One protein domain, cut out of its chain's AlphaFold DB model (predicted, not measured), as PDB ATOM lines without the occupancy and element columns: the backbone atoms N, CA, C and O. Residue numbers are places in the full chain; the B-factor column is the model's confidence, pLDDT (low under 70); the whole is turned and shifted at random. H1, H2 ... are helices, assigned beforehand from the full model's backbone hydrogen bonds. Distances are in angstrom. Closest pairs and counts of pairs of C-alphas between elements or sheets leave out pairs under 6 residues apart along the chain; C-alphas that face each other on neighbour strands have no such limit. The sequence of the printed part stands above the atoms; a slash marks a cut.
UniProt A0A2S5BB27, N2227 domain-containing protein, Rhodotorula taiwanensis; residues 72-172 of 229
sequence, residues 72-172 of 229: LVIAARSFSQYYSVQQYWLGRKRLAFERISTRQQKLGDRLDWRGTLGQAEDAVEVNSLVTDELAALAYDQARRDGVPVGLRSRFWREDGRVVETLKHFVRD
ATOM      1  N   LEU A  72    -126.412  -9.082 -26.853       87.88
ATOM      2  CA  LEU A  72    -127.669  -8.993 -27.599       87.88
ATOM      3  C   LEU A  72    -127.619  -8.025 -28.795       87.88
ATOM      4  O   LEU A  72    -128.049  -8.380 -29.887       87.88
ATOM      5  N   VAL A  73    -127.081  -6.810 -28.631       89.50
ATOM      6  CA  VAL A  73    -127.050  -5.806 -29.717       89.50
ATOM      7  C   VAL A  73    -126.028  -6.194 -30.788       89.50
ATOM      8  O   VAL A  73    -126.240  -5.944 -31.976       89.50
ATOM      9  N   ILE A  74    -124.921  -6.818 -30.375       89.75
ATOM     10  CA  ILE A  74    -123.911  -7.362 -31.294       89.75
ATOM     11  C   ILE A  74    -124.508  -8.521 -32.097       89.75
ATOM     12  O   ILE A  74    -124.335  -8.567 -33.318       89.75
ATOM     13  N   ALA A  75    -125.242  -9.420 -31.438       91.81
ATOM     14  CA  ALA A  75    -125.944 -10.513 -32.091       91.81
ATOM     15  C   ALA A  75    -126.978  -9.973 -33.087       91.81
ATOM     16  O   ALA A  75    -126.877 -10.280 -34.272       91.81
ATOM     17  N   ALA A  76    -127.879  -9.082 -32.657       93.12
ATOM     18  CA  ALA A  76    -128.899  -8.466 -33.513       93.12
ATOM     19  C   ALA A  76    -128.292  -7.823 -34.771       93.12
ATOM     20  O   ALA A  76    -128.780  -8.020 -35.882       93.12
ATOM     21  N   ARG A  77    -127.167  -7.113 -34.618       92.56
ATOM     22  CA  ARG A  77    -126.433  -6.535 -35.751       92.56
ATOM     23  C   ARG A  77    -125.828  -7.590 -36.672       92.56
ATOM     24  O   ARG A  77    -125.793  -7.392 -37.879       92.56
ATOM     25  N   SER A  78    -125.292  -8.667 -36.111       94.06
ATOM     26  CA  SER A  78    -124.692  -9.740 -36.908       94.06
ATOM     27  C   SER A  78    -125.765 -10.442 -37.747       94.06
ATOM     28  O   SER A  78    -125.541 -10.693 -38.927       94.06
ATOM     29  N   PHE A  79    -126.950 -10.675 -37.170       96.06
ATOM     30  CA  PHE A  79    -128.109 -11.219 -37.878       96.06
ATOM     31  C   PHE A  79    -128.591 -10.290 -39.004       96.06
ATOM     32  O   PHE A  79    -128.669 -10.740 -40.141       96.06
ATOM     33  N   SER A  80    -128.788  -8.989 -38.744       95.06
ATOM     34  CA  SER A  80    -129.271  -8.035 -39.768       95.06
ATOM     35  C   SER A  80    -128.299  -7.783 -40.924       95.06
ATOM     36  O   SER A  80    -128.644  -7.153 -41.921       95.06
ATOM     37  N   GLN A  81    -127.045  -8.217 -40.793       94.69
ATOM     38  CA  GLN A  81    -126.030  -8.074 -41.834       94.69
ATOM     39  C   GLN A  81    -125.726  -9.379 -42.567       94.69
ATOM     40  O   GLN A  81    -124.913  -9.357 -43.498       94.69
ATOM     41  N   TYR A  82    -126.375 -10.483 -42.189       96.56
ATOM     42  CA  TYR A  82    -126.134 -11.815 -42.731       96.56
ATOM     43  C   TYR A  82    -126.087 -11.817 -44.262       96.56
ATOM     44  O   TYR A  82    -125.064 -12.209 -44.827       96.56
ATOM     45  N   TYR A  83    -127.128 -11.296 -44.922       96.62
ATOM     46  CA  TYR A  83    -127.214 -11.248 -46.384       96.62
ATOM     47  C   TYR A  83    -125.972 -10.601 -47.005       96.62
ATOM     48  O   TYR A  83    -125.241 -11.230 -47.766       96.62
ATOM     49  N   SER A  84    -125.674  -9.361 -46.607       95.19
ATOM     50  CA  SER A  84    -124.549  -8.589 -47.149       95.19
ATOM     51  C   SER A  84    -123.198  -9.287 -46.967       95.19
ATOM     52  O   SER A  84    -122.353  -9.272 -47.866       95.19
ATOM     53  N   VAL A  85    -122.993  -9.932 -45.814       94.44
ATOM     54  CA  VAL A  85    -121.749 -10.635 -45.500       94.44
ATOM     55  C   VAL A  85    -121.628 -11.905 -46.337       94.44
ATOM     56  O   VAL A  85    -120.565 -12.158 -46.905       94.44
ATOM     57  N   GLN A  86    -122.695 -12.696 -46.451       96.19
ATOM     58  CA  GLN A  86    -122.675 -13.916 -47.257       96.19
ATOM     59  C   GLN A  86    -122.515 -13.609 -48.749       96.19
ATOM     60  O   GLN A  86    -121.691 -14.241 -49.411       96.19
ATOM     61  N   GLN A  87    -123.197 -12.580 -49.260       95.25
ATOM     62  CA  GLN A  87    -123.042 -12.117 -50.642       95.25
ATOM     63  C   GLN A  87    -121.602 -11.690 -50.945       95.25
ATOM     64  O   GLN A  87    -121.045 -12.053 -51.981       95.25
ATOM     65  N   TYR A  88    -120.935 -11.002 -50.013       95.19
ATOM     66  CA  TYR A  88    -119.511 -10.689 -50.151       95.19
ATOM     67  C   TYR A  88    -118.648 -11.956 -50.300       95.19
ATOM     68  O   TYR A  88    -117.768 -12.016 -51.166       95.19
ATOM     69  N   TRP A  89    -118.896 -12.995 -49.497       94.50
ATOM     70  CA  TRP A  89    -118.156 -14.258 -49.589       94.50
ATOM     71  C   TRP A  89    -118.439 -15.032 -50.882       94.50
ATOM     72  O   TRP A  89    -117.503 -15.586 -51.470       94.50
ATOM     73  N   LEU A  90    -119.687 -15.045 -51.351       96.06
ATOM     74  CA  LEU A  90    -120.078 -15.673 -52.616       96.06
ATOM     75  C   LEU A  90    -119.476 -14.932 -53.816       96.06
ATOM     76  O   LEU A  90    -118.822 -15.555 -54.656       96.06
ATOM     77  N   GLY A  91    -119.540 -13.599 -53.827       96.12
ATOM     78  CA  GLY A  91    -118.897 -12.767 -54.844       96.12
ATOM     79  C   GLY A  91    -117.387 -13.007 -54.929       96.12
ATOM     80  O   GLY A  91    -116.828 -13.135 -56.019       96.12
ATOM     81  N   ARG A  92    -116.707 -13.185 -53.788       96.69
ATOM     82  CA  ARG A  92    -115.285 -13.575 -53.774       96.69
ATOM     83  C   ARG A  92    -115.034 -14.938 -54.411       96.69
ATOM     84  O   ARG A  92    -114.036 -15.082 -55.114       96.69
ATOM     85  N   LYS A  93    -115.894 -15.933 -54.168       95.81
ATOM     86  CA  LYS A  93    -115.779 -17.266 -54.789       95.81
ATOM     87  C   LYS A  93    -115.989 -17.190 -56.301       95.81
ATOM     88  O   LYS A  93    -115.239 -17.825 -57.039       95.81
ATOM     89  N   ARG A  94    -116.941 -16.372 -56.755       95.44
ATOM     90  CA  ARG A  94    -117.196 -16.115 -58.178       95.44
ATOM     91  C   ARG A  94    -115.985 -15.476 -58.859       95.44
ATOM     92  O   ARG A  94    -115.440 -16.051 -59.796       95.44
ATOM     93  N   LEU A  95    -115.470 -14.380 -58.300       95.75
ATOM     94  CA  LEU A  95    -114.260 -13.717 -58.802       95.75
ATOM     95  C   LEU A  95    -113.033 -14.637 -58.775       95.75
ATOM     96  O   LEU A  95    -112.196 -14.589 -59.674       95.75
ATOM     97  N   ALA A  96    -112.895 -15.474 -57.744       95.62
ATOM     98  CA  ALA A  96    -111.813 -16.449 -57.680       95.62
ATOM     99  C   ALA A  96    -111.914 -17.466 -58.823       95.62
ATOM    100  O   ALA A  96    -110.902 -17.745 -59.460       95.62
ATOM    101  N   PHE A  97    -113.116 -17.968 -59.117       95.00
ATOM    102  CA  PHE A  97    -113.355 -18.885 -60.228       95.00
ATOM    103  C   PHE A  97    -113.087 -18.238 -61.591       95.00
ATOM    104  O   PHE A  97    -112.487 -18.861 -62.455       95.00
ATOM    105  N   GLU A  98    -113.443 -16.971 -61.783       92.88
ATOM    106  CA  GLU A  98    -113.161 -16.248 -63.031       92.88
ATOM    107  C   GLU A  98    -111.661 -16.018 -63.269       92.88
ATOM    108  O   GLU A  98    -111.219 -15.901 -64.412       92.88
ATOM    109  N   ARG A  99    -110.859 -15.990 -62.198       95.94
ATOM    110  CA  ARG A  99    -109.404 -15.790 -62.262       95.94
ATOM    111  C   ARG A  99    -108.605 -17.063 -62.541       95.94
ATOM    112  O   ARG A  99    -107.421 -16.954 -62.860       95.94
ATOM    113  N   ILE A 100    -109.187 -18.257 -62.396       96.12
ATOM    114  CA  ILE A 100    -108.457 -19.507 -62.669       96.12
ATOM    115  C   ILE A 100    -108.293 -19.730 -64.178       96.12
ATOM    116  O   ILE A 100    -108.988 -19.129 -64.992       96.12
ATOM    117  N   SER A 101    -107.388 -20.630 -64.571       97.31
ATOM    118  CA  SER A 101    -107.128 -20.916 -65.989       97.31
ATOM    119  C   SER A 101    -108.369 -21.435 -66.732       97.31
ATOM    120  O   SER A 101    -109.167 -22.190 -66.174       97.31
ATOM    121  N   THR A 102    -108.489 -21.143 -68.033       95.81
ATOM    122  CA  THR A 102    -109.605 -21.618 -68.875       95.81
ATOM    123  C   THR A 102    -109.779 -23.141 -68.827       95.81
ATOM    124  O   THR A 102    -110.897 -23.644 -68.881       95.81
ATOM    125  N   ARG A 103    -108.680 -23.902 -68.688       96.62
ATOM    126  CA  ARG A 103    -108.728 -25.368 -68.547       96.62
ATOM    127  C   ARG A 103    -109.453 -25.799 -67.269       96.62
ATOM    128  O   ARG A 103    -110.233 -26.745 -67.315       96.62
ATOM    129  N   GLN A 104    -109.204 -25.121 -66.150       95.81
ATOM    130  CA  GLN A 104    -109.866 -25.393 -64.872       95.81
ATOM    131  C   GLN A 104    -111.303 -24.866 -64.856       95.81
ATOM    132  O   GLN A 104    -112.179 -25.549 -64.337       95.81
ATOM    133  N   GLN A 105    -111.567 -23.716 -65.486       95.69
ATOM    134  CA  GLN A 105    -112.935 -23.211 -65.647       95.69
ATOM    135  C   GLN A 105    -113.809 -24.219 -66.397       95.69
ATOM    136  O   GLN A 105    -114.868 -24.583 -65.902       95.69
ATOM    137  N   LYS A 106    -113.313 -24.786 -67.509       96.38
ATOM    138  CA  LYS A 106    -114.017 -25.854 -68.241       96.38
ATOM    139  C   LYS A 106    -114.331 -27.074 -67.369       96.38
ATOM    140  O   LYS A 106    -115.353 -27.717 -67.579       96.38
ATOM    141  N   LEU A 107    -113.460 -27.424 -66.418       95.94
ATOM    142  CA  LEU A 107    -113.740 -28.508 -65.473       95.94
ATOM    143  C   LEU A 107    -114.857 -28.119 -64.497       95.94
ATOM    144  O   LEU A 107    -115.753 -28.923 -64.271       95.94
ATOM    145  N   GLY A 108    -114.822 -26.899 -63.960       94.31
ATOM    146  CA  GLY A 108    -115.887 -26.384 -63.097       94.31
ATOM    147  C   GLY A 108    -117.236 -26.297 -63.812       94.31
ATOM    148  O   GLY A 108    -118.256 -26.635 -63.223       94.31
ATOM    149  N   ASP A 109    -117.236 -25.941 -65.096       93.94
ATOM    150  CA  ASP A 109    -118.451 -25.871 -65.916       93.94
ATOM    151  C   ASP A 109    -119.074 -27.245 -66.148       93.94
ATOM    152  O   ASP A 109    -120.291 -27.388 -66.116       93.94
ATOM    153  N   ARG A 110    -118.249 -28.289 -66.289       96.44
ATOM    154  CA  ARG A 110    -118.734 -29.678 -66.344       96.44
ATOM    155  C   ARG A 110    -119.376 -30.150 -65.037       96.44
ATOM    156  O   ARG A 110    -120.116 -31.126 -65.071       96.44
ATOM    157  N   LEU A 111    -119.059 -29.509 -63.912       95.44
ATOM    158  CA  LEU A 111    -119.607 -29.804 -62.585       95.44
ATOM    159  C   LEU A 111    -120.721 -28.828 -62.177       95.44
ATOM    160  O   LEU A 111    -121.134 -28.845 -61.024       95.44
ATOM    161  N   ASP A 112    -121.157 -27.953 -63.085       95.56
ATOM    162  CA  ASP A 112    -122.116 -26.880 -62.808       95.56
ATOM    163  C   ASP A 112    -121.749 -26.022 -61.576       95.56
ATOM    164  O   ASP A 112    -122.564 -25.677 -60.714       95.56
ATOM    165  N   TRP A 113    -120.469 -25.653 -61.472       94.31
ATOM    166  CA  TRP A 113    -119.990 -24.822 -60.366       94.31
ATOM    167  C   TRP A 113    -120.705 -23.463 -60.300       94.31
ATOM    168  O   TRP A 113    -120.994 -22.955 -59.216       94.31
ATOM    169  N   ARG A 114    -121.016 -22.872 -61.461       94.00
ATOM    170  CA  ARG A 114    -121.746 -21.601 -61.543       94.00
ATOM    171  C   ARG A 114    -123.192 -21.749 -61.068       94.00
ATOM    172  O   ARG A 114    -123.640 -20.885 -60.319       94.00
ATOM    173  N   GLY A 115    -123.881 -22.831 -61.437       95.50
ATOM    174  CA  GLY A 115    -125.220 -23.131 -60.930       95.50
ATOM    175  C   GLY A 115    -125.223 -23.369 -59.421       95.50
ATOM    176  O   GLY A 115    -126.063 -22.812 -58.722       95.50
ATOM    177  N   THR A 116    -124.219 -24.075 -58.890       96.00
ATOM    178  CA  THR A 116    -124.067 -24.288 -57.436       96.00
ATOM    179  C   THR A 116    -123.908 -22.963 -56.679       96.00
ATOM    180  O   THR A 116    -124.485 -22.786 -55.608       96.00
ATOM    181  N   LEU A 117    -123.137 -22.012 -57.225       95.50
ATOM    182  CA  LEU A 117    -123.017 -20.671 -56.642       95.50
ATOM    183  C   LEU A 117    -124.337 -19.894 -56.707       95.50
ATOM    184  O   LEU A 117    -124.665 -19.236 -55.728       95.50
ATOM    185  N   GLY A 118    -125.095 -20.004 -57.803       96.38
ATOM    186  CA  GLY A 118    -126.430 -19.404 -57.914       96.38
ATOM    187  C   GLY A 118    -127.405 -19.963 -56.876       96.38
ATOM    188  O   GLY A 118    -127.990 -19.204 -56.117       96.38
ATOM    189  N   GLN A 119    -127.473 -21.290 -56.727       97.44
ATOM    190  CA  GLN A 119    -128.300 -21.929 -55.693       97.44
ATOM    191  C   GLN A 119    -127.912 -21.479 -54.276       97.44
ATOM    192  O   GLN A 119    -128.767 -21.338 -53.404       97.44
ATOM    193  N   ALA A 120    -126.619 -21.247 -54.025       96.69
ATOM    194  CA  ALA A 120    -126.157 -20.718 -52.747       96.69
ATOM    195  C   ALA A 120    -126.564 -19.248 -52.532       96.69
ATOM    196  O   ALA A 120    -126.858 -18.873 -51.398       96.69
ATOM    197  N   GLU A 121    -126.581 -18.425 -53.585       96.31
ATOM    198  CA  GLU A 121    -127.076 -17.042 -53.541       96.31
ATOM    199  C   GLU A 121    -128.580 -17.016 -53.221       96.31
ATOM    200  O   GLU A 121    -128.977 -16.322 -52.283       96.31
ATOM    201  N   ASP A 122    -129.375 -17.850 -53.898       97.44
ATOM    202  CA  ASP A 122    -130.817 -17.996 -53.654       97.44
ATOM    203  C   ASP A 122    -131.094 -18.464 -52.212       97.44
ATOM    204  O   ASP A 122    -131.936 -17.914 -51.501       97.44
ATOM    205  N   ALA A 123    -130.337 -19.454 -51.725       96.75
ATOM    206  CA  ALA A 123    -130.470 -19.942 -50.353       96.75
ATOM    207  C   ALA A 123    -130.103 -18.873 -49.307       96.75
ATOM    208  O   ALA A 123    -130.719 -18.809 -48.242       96.75
ATOM    209  N   VAL A 124    -129.109 -18.025 -49.589       97.00
ATOM    210  CA  VAL A 124    -128.744 -16.896 -48.720       97.00
ATOM    211  C   VAL A 124    -129.862 -15.858 -48.660       97.00
ATOM    212  O   VAL A 124    -130.099 -15.315 -47.583       97.00
ATOM    213  N   GLU A 125    -130.554 -15.601 -49.768       96.25
ATOM    214  CA  GLU A 125    -131.703 -14.691 -49.810       96.25
ATOM    215  C   GLU A 125    -132.889 -15.223 -48.994       96.25
ATOM    216  O   GLU A 125    -133.475 -14.501 -48.191       96.25
ATOM    217  N   VAL A 126    -133.198 -16.518 -49.097       97.00
ATOM    218  CA  VAL A 126    -134.248 -17.125 -48.261       97.00
ATOM    219  C   VAL A 126    -133.860 -17.088 -46.779       97.00
ATOM    220  O   VAL A 126    -134.668 -16.711 -45.928       97.00
ATOM    221  N   ASN A 127    -132.610 -17.429 -46.455       96.94
ATOM    222  CA  ASN A 127    -132.118 -17.391 -45.079       96.94
ATOM    223  C   ASN A 127    -132.121 -15.974 -44.497       96.94
ATOM    224  O   ASN A 127    -132.324 -15.825 -43.289       96.94
ATOM    225  N   SER A 128    -131.919 -14.939 -45.323       97.06
ATOM    226  CA  SER A 128    -131.882 -13.568 -44.821       97.06
ATOM    227  C   SER A 128    -133.218 -13.103 -44.269       97.06
ATOM    228  O   SER A 128    -133.226 -12.365 -43.293       97.06
ATOM    229  N   LEU A 129    -134.334 -13.608 -44.801       96.94
ATOM    230  CA  LEU A 129    -135.663 -13.323 -44.255       96.94
ATOM    231  C   LEU A 129    -135.742 -13.711 -42.774       96.94
ATOM    232  O   LEU A 129    -136.147 -12.915 -41.933       96.94
ATOM    233  N   VAL A 130    -135.276 -14.914 -42.432       96.00
ATOM    234  CA  VAL A 130    -135.278 -15.395 -41.044       96.00
ATOM    235  C   VAL A 130    -134.305 -14.592 -40.182       96.00
ATOM    236  O   VAL A 130    -134.638 -14.231 -39.054       96.00
ATOM    237  N   THR A 131    -133.101 -14.295 -40.683       97.50
ATOM    238  CA  THR A 131    -132.117 -13.540 -39.894       97.50
ATOM    239  C   THR A 131    -132.541 -12.095 -39.659       97.50
ATOM    240  O   THR A 131    -132.288 -11.566 -38.578       97.50
ATOM    241  N   ASP A 132    -133.210 -11.467 -40.623       97.25
ATOM    242  CA  ASP A 132    -133.686 -10.090 -40.506       97.25
ATOM    243  C   ASP A 132    -134.841  -9.989 -39.504       97.25
ATOM    244  O   ASP A 132    -134.826  -9.106 -38.644       97.25
ATOM    245  N   GLU A 133    -135.772 -10.947 -39.518       97.50
ATOM    246  CA  GLU A 133    -136.839 -11.038 -38.513       97.50
ATOM    247  C   GLU A 133    -136.280 -11.291 -37.103       97.50
ATOM    248  O   GLU A 133    -136.647 -10.608 -36.143       97.50
ATOM    249  N   LEU A 134    -135.317 -12.212 -36.957       96.06
ATOM    250  CA  LEU A 134    -134.636 -12.441 -35.677       96.06
ATOM    251  C   LEU A 134    -133.915 -11.182 -35.181       96.06
ATOM    252  O   LEU A 134    -133.961 -10.871 -33.988       96.06
ATOM    253  N   ALA A 135    -133.269 -10.439 -36.081       95.94
ATOM    254  CA  ALA A 135    -132.631  -9.178 -35.737       95.94
ATOM    255  C   ALA A 135    -133.653  -8.127 -35.289       95.94
ATOM    256  O   ALA A 135    -133.410  -7.433 -34.299       95.94
ATOM    257  N   ALA A 136    -134.793  -8.018 -35.977       95.56
ATOM    258  CA  ALA A 136    -135.865  -7.093 -35.625       95.56
ATOM    259  C   ALA A 136    -136.420  -7.385 -34.222       95.56
ATOM    260  O   ALA A 136    -136.497  -6.473 -33.393       95.56
ATOM    261  N   LEU A 137    -136.706  -8.656 -33.921       96.25
ATOM    262  CA  LEU A 137    -137.137  -9.098 -32.593       96.25
ATOM    263  C   LEU A 137    -136.080  -8.804 -31.522       96.25
ATOM    264  O   LEU A 137    -136.403  -8.276 -30.458       96.25
ATOM    265  N   ALA A 138    -134.806  -9.089 -31.805       93.50
ATOM    266  CA  ALA A 138    -133.715  -8.832 -30.870       93.50
ATOM    267  C   ALA A 138    -133.521  -7.330 -30.595       93.50
ATOM    268  O   ALA A 138    -133.255  -6.941 -29.456       93.50
ATOM    269  N   TYR A 139    -133.679  -6.470 -31.605       91.94
ATOM    270  CA  TYR A 139    -133.635  -5.017 -31.424       91.94
ATOM    271  C   TYR A 139    -134.827  -4.484 -30.633       91.94
ATOM    272  O   TYR A 139    -134.649  -3.568 -29.826       91.94
ATOM    273  N   ASP A 140    -136.024  -5.031 -30.844       93.69
ATOM    274  CA  ASP A 140    -137.194  -4.664 -30.050       93.69
ATOM    275  C   ASP A 140    -137.016  -5.075 -28.582       93.69
ATOM    276  O   ASP A 140    -137.204  -4.253 -27.684       93.69
ATOM    277  N   GLN A 141    -136.526  -6.294 -28.332       91.81
ATOM    278  CA  GLN A 141    -136.195  -6.762 -26.986       91.81
ATOM    279  C   GLN A 141    -135.133  -5.872 -26.323       91.81
ATOM    280  O   GLN A 141    -135.339  -5.383 -25.215       91.81
ATOM    281  N   ALA A 142    -134.040  -5.568 -27.030       89.12
ATOM    282  CA  ALA A 142    -132.993  -4.678 -26.529       89.12
ATOM    283  C   ALA A 142    -133.535  -3.284 -26.168       89.12
ATOM    284  O   ALA A 142    -133.097  -2.683 -25.187       89.12
ATOM    285  N   ARG A 143    -134.506  -2.768 -26.935       88.44
ATOM    286  CA  ARG A 143    -135.165  -1.489 -26.646       88.44
ATOM    287  C   ARG A 143    -136.009  -1.561 -25.376       88.44
ATOM    288  O   ARG A 143    -135.923  -0.645 -24.562       88.44
ATOM    289  N   ARG A 144    -136.804  -2.622 -25.207       90.25
ATOM    290  CA  ARG A 144    -137.645  -2.836 -24.014       90.25
ATOM    291  C   ARG A 144    -136.805  -2.964 -22.746       90.25
ATOM    292  O   ARG A 144    -137.145  -2.365 -21.732       90.25
ATOM    293  N   ASP A 145    -135.677  -3.659 -22.844       88.56
ATOM    294  CA  ASP A 145    -134.755  -3.887 -21.729       88.56
ATOM    295  C   ASP A 145    -133.840  -2.680 -21.440       88.56
ATOM    296  O   ASP A 145    -133.015  -2.723 -20.528       88.56
ATOM    297  N   GLY A 146    -133.952  -1.594 -22.216       85.50
ATOM    298  CA  GLY A 146    -133.122  -0.398 -22.051       85.50
ATOM    299  C   GLY A 146    -131.636  -0.640 -22.339       85.50
ATOM    300  O   GLY A 146    -130.776   0.066 -21.813       85.50
ATOM    301  N   VAL A 147    -131.319  -1.641 -23.163       83.38
ATOM    302  CA  VAL A 147    -129.946  -2.045 -23.464       83.38
ATOM    303  C   VAL A 147    -129.253  -0.971 -24.314       83.38
ATOM    304  O   VAL A 147    -129.712  -0.653 -25.416       83.38
ATOM    305  N   PRO A 148    -128.111  -0.419 -23.866       75.88
ATOM    306  CA  PRO A 148    -127.429   0.642 -24.593       75.88
ATOM    307  C   PRO A 148    -126.743   0.118 -25.862       75.88
ATOM    308  O   PRO A 148    -125.953  -0.830 -25.844       75.88
ATOM    309  N   VAL A 149    -126.968   0.813 -26.980       73.31
ATOM    310  CA  VAL A 149    -126.243   0.588 -28.240       73.31
ATOM    311  C   VAL A 149    -124.888   1.304 -28.172       73.31
ATOM    312  O   VAL A 149    -124.735   2.451 -28.594       73.31
ATOM    313  N   GLY A 150    -123.895   0.637 -27.580       69.06
ATOM    314  CA  GLY A 150    -122.547   1.180 -27.377       69.06
ATOM    315  C   GLY A 150    -121.654   1.155 -28.627       69.06
ATOM    316  O   GLY A 150    -121.910   0.436 -29.593       69.06
ATOM    317  N   LEU A 151    -120.536   1.886 -28.590       70.81
ATOM    318  CA  LEU A 151    -119.559   2.007 -29.682       70.81
ATOM    319  C   LEU A 151    -119.033   0.648 -30.170       70.81
ATOM    320  O   LEU A 151    -118.889   0.426 -31.370       70.81
ATOM    321  N   ARG A 152    -118.795  -0.295 -29.253       70.00
ATOM    322  CA  ARG A 152    -118.334  -1.645 -29.599       70.00
ATOM    323  C   ARG A 152    -119.397  -2.412 -30.415       70.00
ATOM    324  O   ARG A 152    -119.033  -3.061 -31.383       70.00
ATOM    325  N   SER A 153    -120.700  -2.240 -30.182       72.12
ATOM    326  CA  SER A 153    -121.720  -2.868 -31.049       72.12
ATOM    327  C   SER A 153    -121.711  -2.339 -32.485       72.12
ATOM    328  O   SER A 153    -122.198  -3.010 -33.384       72.12
ATOM    329  N   ARG A 154    -121.123  -1.162 -32.737       72.56
ATOM    330  CA  ARG A 154    -120.988  -0.614 -34.096       72.56
ATOM    331  C   ARG A 154    -119.858  -1.266 -34.889       72.56
ATOM    332  O   ARG A 154    -119.967  -1.370 -36.110       72.56
ATOM    333  N   PHE A 155    -118.786  -1.672 -34.210       75.75
ATOM    334  CA  PHE A 155    -117.559  -2.166 -34.842       75.75
ATOM    335  C   PHE A 155    -117.375  -3.681 -34.757       75.75
ATOM    336  O   PHE A 155    -116.619  -4.239 -35.547       75.75
ATOM    337  N   TRP A 156    -118.036  -4.344 -33.811       77.94
ATOM    338  CA  TRP A 156    -117.863  -5.770 -33.552       77.94
ATOM    339  C   TRP A 156    -119.037  -6.567 -34.108       77.94
ATOM    340  O   TRP A 156    -120.181  -6.115 -34.048       77.94
ATOM    341  N   ARG A 157    -118.727  -7.735 -34.675       76.44
ATOM    342  CA  ARG A 157    -119.673  -8.654 -35.318       76.44
ATOM    343  C   ARG A 157    -119.204 -10.090 -35.149       76.44
ATOM    344  O   ARG A 157    -118.001 -10.330 -35.032       76.44
ATOM    345  N   GLU A 158    -120.149 -11.019 -35.182       83.25
ATOM    346  CA  GLU A 158    -119.916 -12.455 -35.010       83.25
ATOM    347  C   GLU A 158    -120.547 -13.254 -36.162       83.25
ATOM    348  O   GLU A 158    -121.321 -14.182 -35.952       83.25
ATOM    349  N   ASP A 159    -120.202 -12.899 -37.403       85.44
ATOM    350  CA  ASP A 159    -120.821 -13.439 -38.625       85.44
ATOM    351  C   ASP A 159    -120.840 -14.982 -38.678       85.44
ATOM    352  O   ASP A 159    -121.816 -15.593 -39.111       85.44
ATOM    353  N   GLY A 160    -119.775 -15.634 -38.192       88.94
ATOM    354  CA  GLY A 160    -119.688 -17.097 -38.135       88.94
ATOM    355  C   GLY A 160    -120.721 -17.740 -37.205       88.94
ATOM    356  O   GLY A 160    -121.228 -18.820 -37.512       88.94
ATOM    357  N   ARG A 161    -121.093 -17.057 -36.115       91.69
ATOM    358  CA  ARG A 161    -122.087 -17.558 -35.157       91.69
ATOM    359  C   ARG A 161    -123.503 -17.511 -35.708       91.69
ATOM    360  O   ARG A 161    -124.322 -18.346 -35.341       91.69
ATOM    361  N   VAL A 162    -123.793 -16.586 -36.623       95.19
ATOM    362  CA  VAL A 162    -125.092 -16.546 -37.314       95.19
ATOM    363  C   VAL A 162    -125.267 -17.807 -38.160       95.19
ATOM    364  O   VAL A 162    -126.285 -18.485 -38.062       95.19
ATOM    365  N   VAL A 163    -124.235 -18.183 -38.923       94.69
ATOM    366  CA  VAL A 163    -124.244 -19.409 -39.740       94.69
ATOM    367  C   VAL A 163    -124.363 -20.662 -38.868       94.69
ATOM    368  O   VAL A 163    -125.111 -21.576 -39.203       94.69
ATOM    369  N   GLU A 164    -123.641 -20.716 -37.749       94.06
ATOM    370  CA  GLU A 164    -123.758 -21.801 -36.768       94.06
ATOM    371  C   GLU A 164    -125.177 -21.896 -36.190       94.06
ATOM    372  O   GLU A 164    -125.757 -22.977 -36.142       94.06
ATOM    373  N   THR A 165    -125.785 -20.757 -35.857       95.12
ATOM    374  CA  THR A 165    -127.155 -20.711 -35.332       95.12
ATOM    375  C   THR A 165    -128.169 -21.235 -36.349       95.12
ATOM    376  O   THR A 165    -129.037 -22.026 -35.989       95.12
ATOM    377  N   LEU A 166    -128.041 -20.876 -37.631       95.81
ATOM    378  CA  LEU A 166    -128.897 -21.422 -38.694       95.81
ATOM    379  C   LEU A 166    -128.775 -22.951 -38.806       95.81
ATOM    380  O   LEU A 166    -129.777 -23.639 -38.989       95.81
ATOM    381  N   LYS A 167    -127.574 -23.512 -38.619       94.75
ATOM    382  CA  LYS A 167    -127.394 -24.972 -38.553       94.75
ATOM    383  C   LYS A 167    -128.074 -25.573 -37.325       94.75
ATOM    384  O   LYS A 167    -128.689 -26.631 -37.434       94.75
ATOM    385  N   HIS A 168    -128.008 -24.898 -36.175       94.12
ATOM    386  CA  HIS A 168    -128.734 -25.332 -34.984       94.12
ATOM    387  C   HIS A 168    -130.249 -25.353 -35.214       94.12
ATOM    388  O   HIS A 168    -130.887 -26.299 -34.764       94.12
ATOM    389  N   PHE A 169    -130.823 -24.406 -35.969       95.69
ATOM    390  CA  PHE A 169    -132.247 -24.448 -36.339       95.69
ATOM    391  C   PHE A 169    -132.604 -25.717 -37.112       95.69
ATOM    392  O   PHE A 169    -133.586 -26.378 -36.777       95.69
ATOM    393  N   VAL A 170    -131.791 -26.100 -38.100       95.88
ATOM    394  CA  VAL A 170    -132.010 -27.343 -38.857       95.88
ATOM    395  C   VAL A 170    -131.924 -28.558 -37.930       95.88
ATOM    396  O   VAL A 170    -132.838 -29.383 -37.898       95.88
ATOM    397  N   ARG A 171    -130.864 -28.641 -37.122       94.62
ATOM    398  CA  ARG A 171    -130.652 -29.748 -36.184       94.62
ATOM    399  C   ARG A 171    -131.798 -29.901 -35.186       94.62
ATOM    400  O   ARG A 171    -132.282 -31.008 -34.972       94.62
ATOM    401  N   ASP A 172    -132.238 -28.805 -34.581       95.56
ATOM    402  CA  ASP A 172    -133.159 -28.831 -33.444       95.56
ATOM    403  C   ASP A 172    -134.632 -28.767 -33.866       95.56
ATOM    404  O   ASP A 172    -135.475 -29.381 -33.215       95.56
TER     405      ASP A 172
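AT A GLANCE: This is residues 72 to 172 of the 229 residues of the protein "N2227 domain-containing protein" of Rhodotorula taiwanensis (UniProt A0A2S5BB27). The model is a long, loose double layer of helices: the long helix H4 makes the length, and H1 and H2, one after the other, run back along one side of it, with H3 turning the corner between the far ends of H2 and H4. H6 starts at the joint of H1 and H2, where its first residues, 159 to 162, meet the ends of these two helices and make a corner with them; from there it runs off about perpendicular to both, its residues 167 to 172 stick out, and the small H5 packs on H1. The printed part has 101 residues with six named helices, H1 to H6 in chain order, and no named strand; the class is all helix. It is loose, with a radius of gyration of the C-alphas of 17.3 A, and its C-alphas span 58 by 31 by 17 A.

HOW THE PARTS SIT: Begin with H1, residues 72 to 80, which meets H2, residues 82 to 99, only through their link. Look next at H4, residues 113 to 144: its residues 128 to 142 touch H1, the closest C-alphas being those of Ala 76 and Ala 135, 4.4 A apart, at a shallow tilt of 33 degrees, only just short of steep, opposite ways. H2 and H4 touch at Tyr 83 and Ser 128, their closest C-alphas, 5.4 A apart, at a shallow tilt of 21 degrees, opposite ways. H3, residues 102 to 110, is close to H2 but not clearly touching it, with the C-alphas of Phe 97 and Gln 105 closest at 6.9 A. H5, residues 151 to 155, touches H1, closest at the C-alphas of Ile 74 and Ser 153, 5.0 A apart. H6, residues 159 to 172, touches H1 only at their ends, about perpendicular at 85 degrees, with the C-alphas of Ser 78 and Asp 159 closest at 5.6 A. In H1, H2 and H3 every O i to N i+4 pair is within hydrogen-bond range; in H4 it is 26 of 28, in H6 9 of 10, and in H5 0 of 1, where 2 of 2 O i to N i+3 pairs are.

IN THESE COORDINATES: Find C-alpha 72 at (-127.669, -8.993, -27.599), where H1 begins. H2 runs 26.0 A from first to last C-alpha; H3 follows it. H4 starts at C-alpha 113, (-119.990, -24.822, -60.366), and runs 46.0 A, with a kink of 27 degrees near residue 128. After H5, H6 runs 20.4 A to C-alpha 172 at (-133.159, -28.831, -33.444).

THE WHOLE: The C-alphas farthest apart, those of Arg 103 and Gly 146, are 58.1 A apart. The printed part has no cut and no long link. The mean pLDDT of the printed part is 92.3, and Gly 150 alone is under 70.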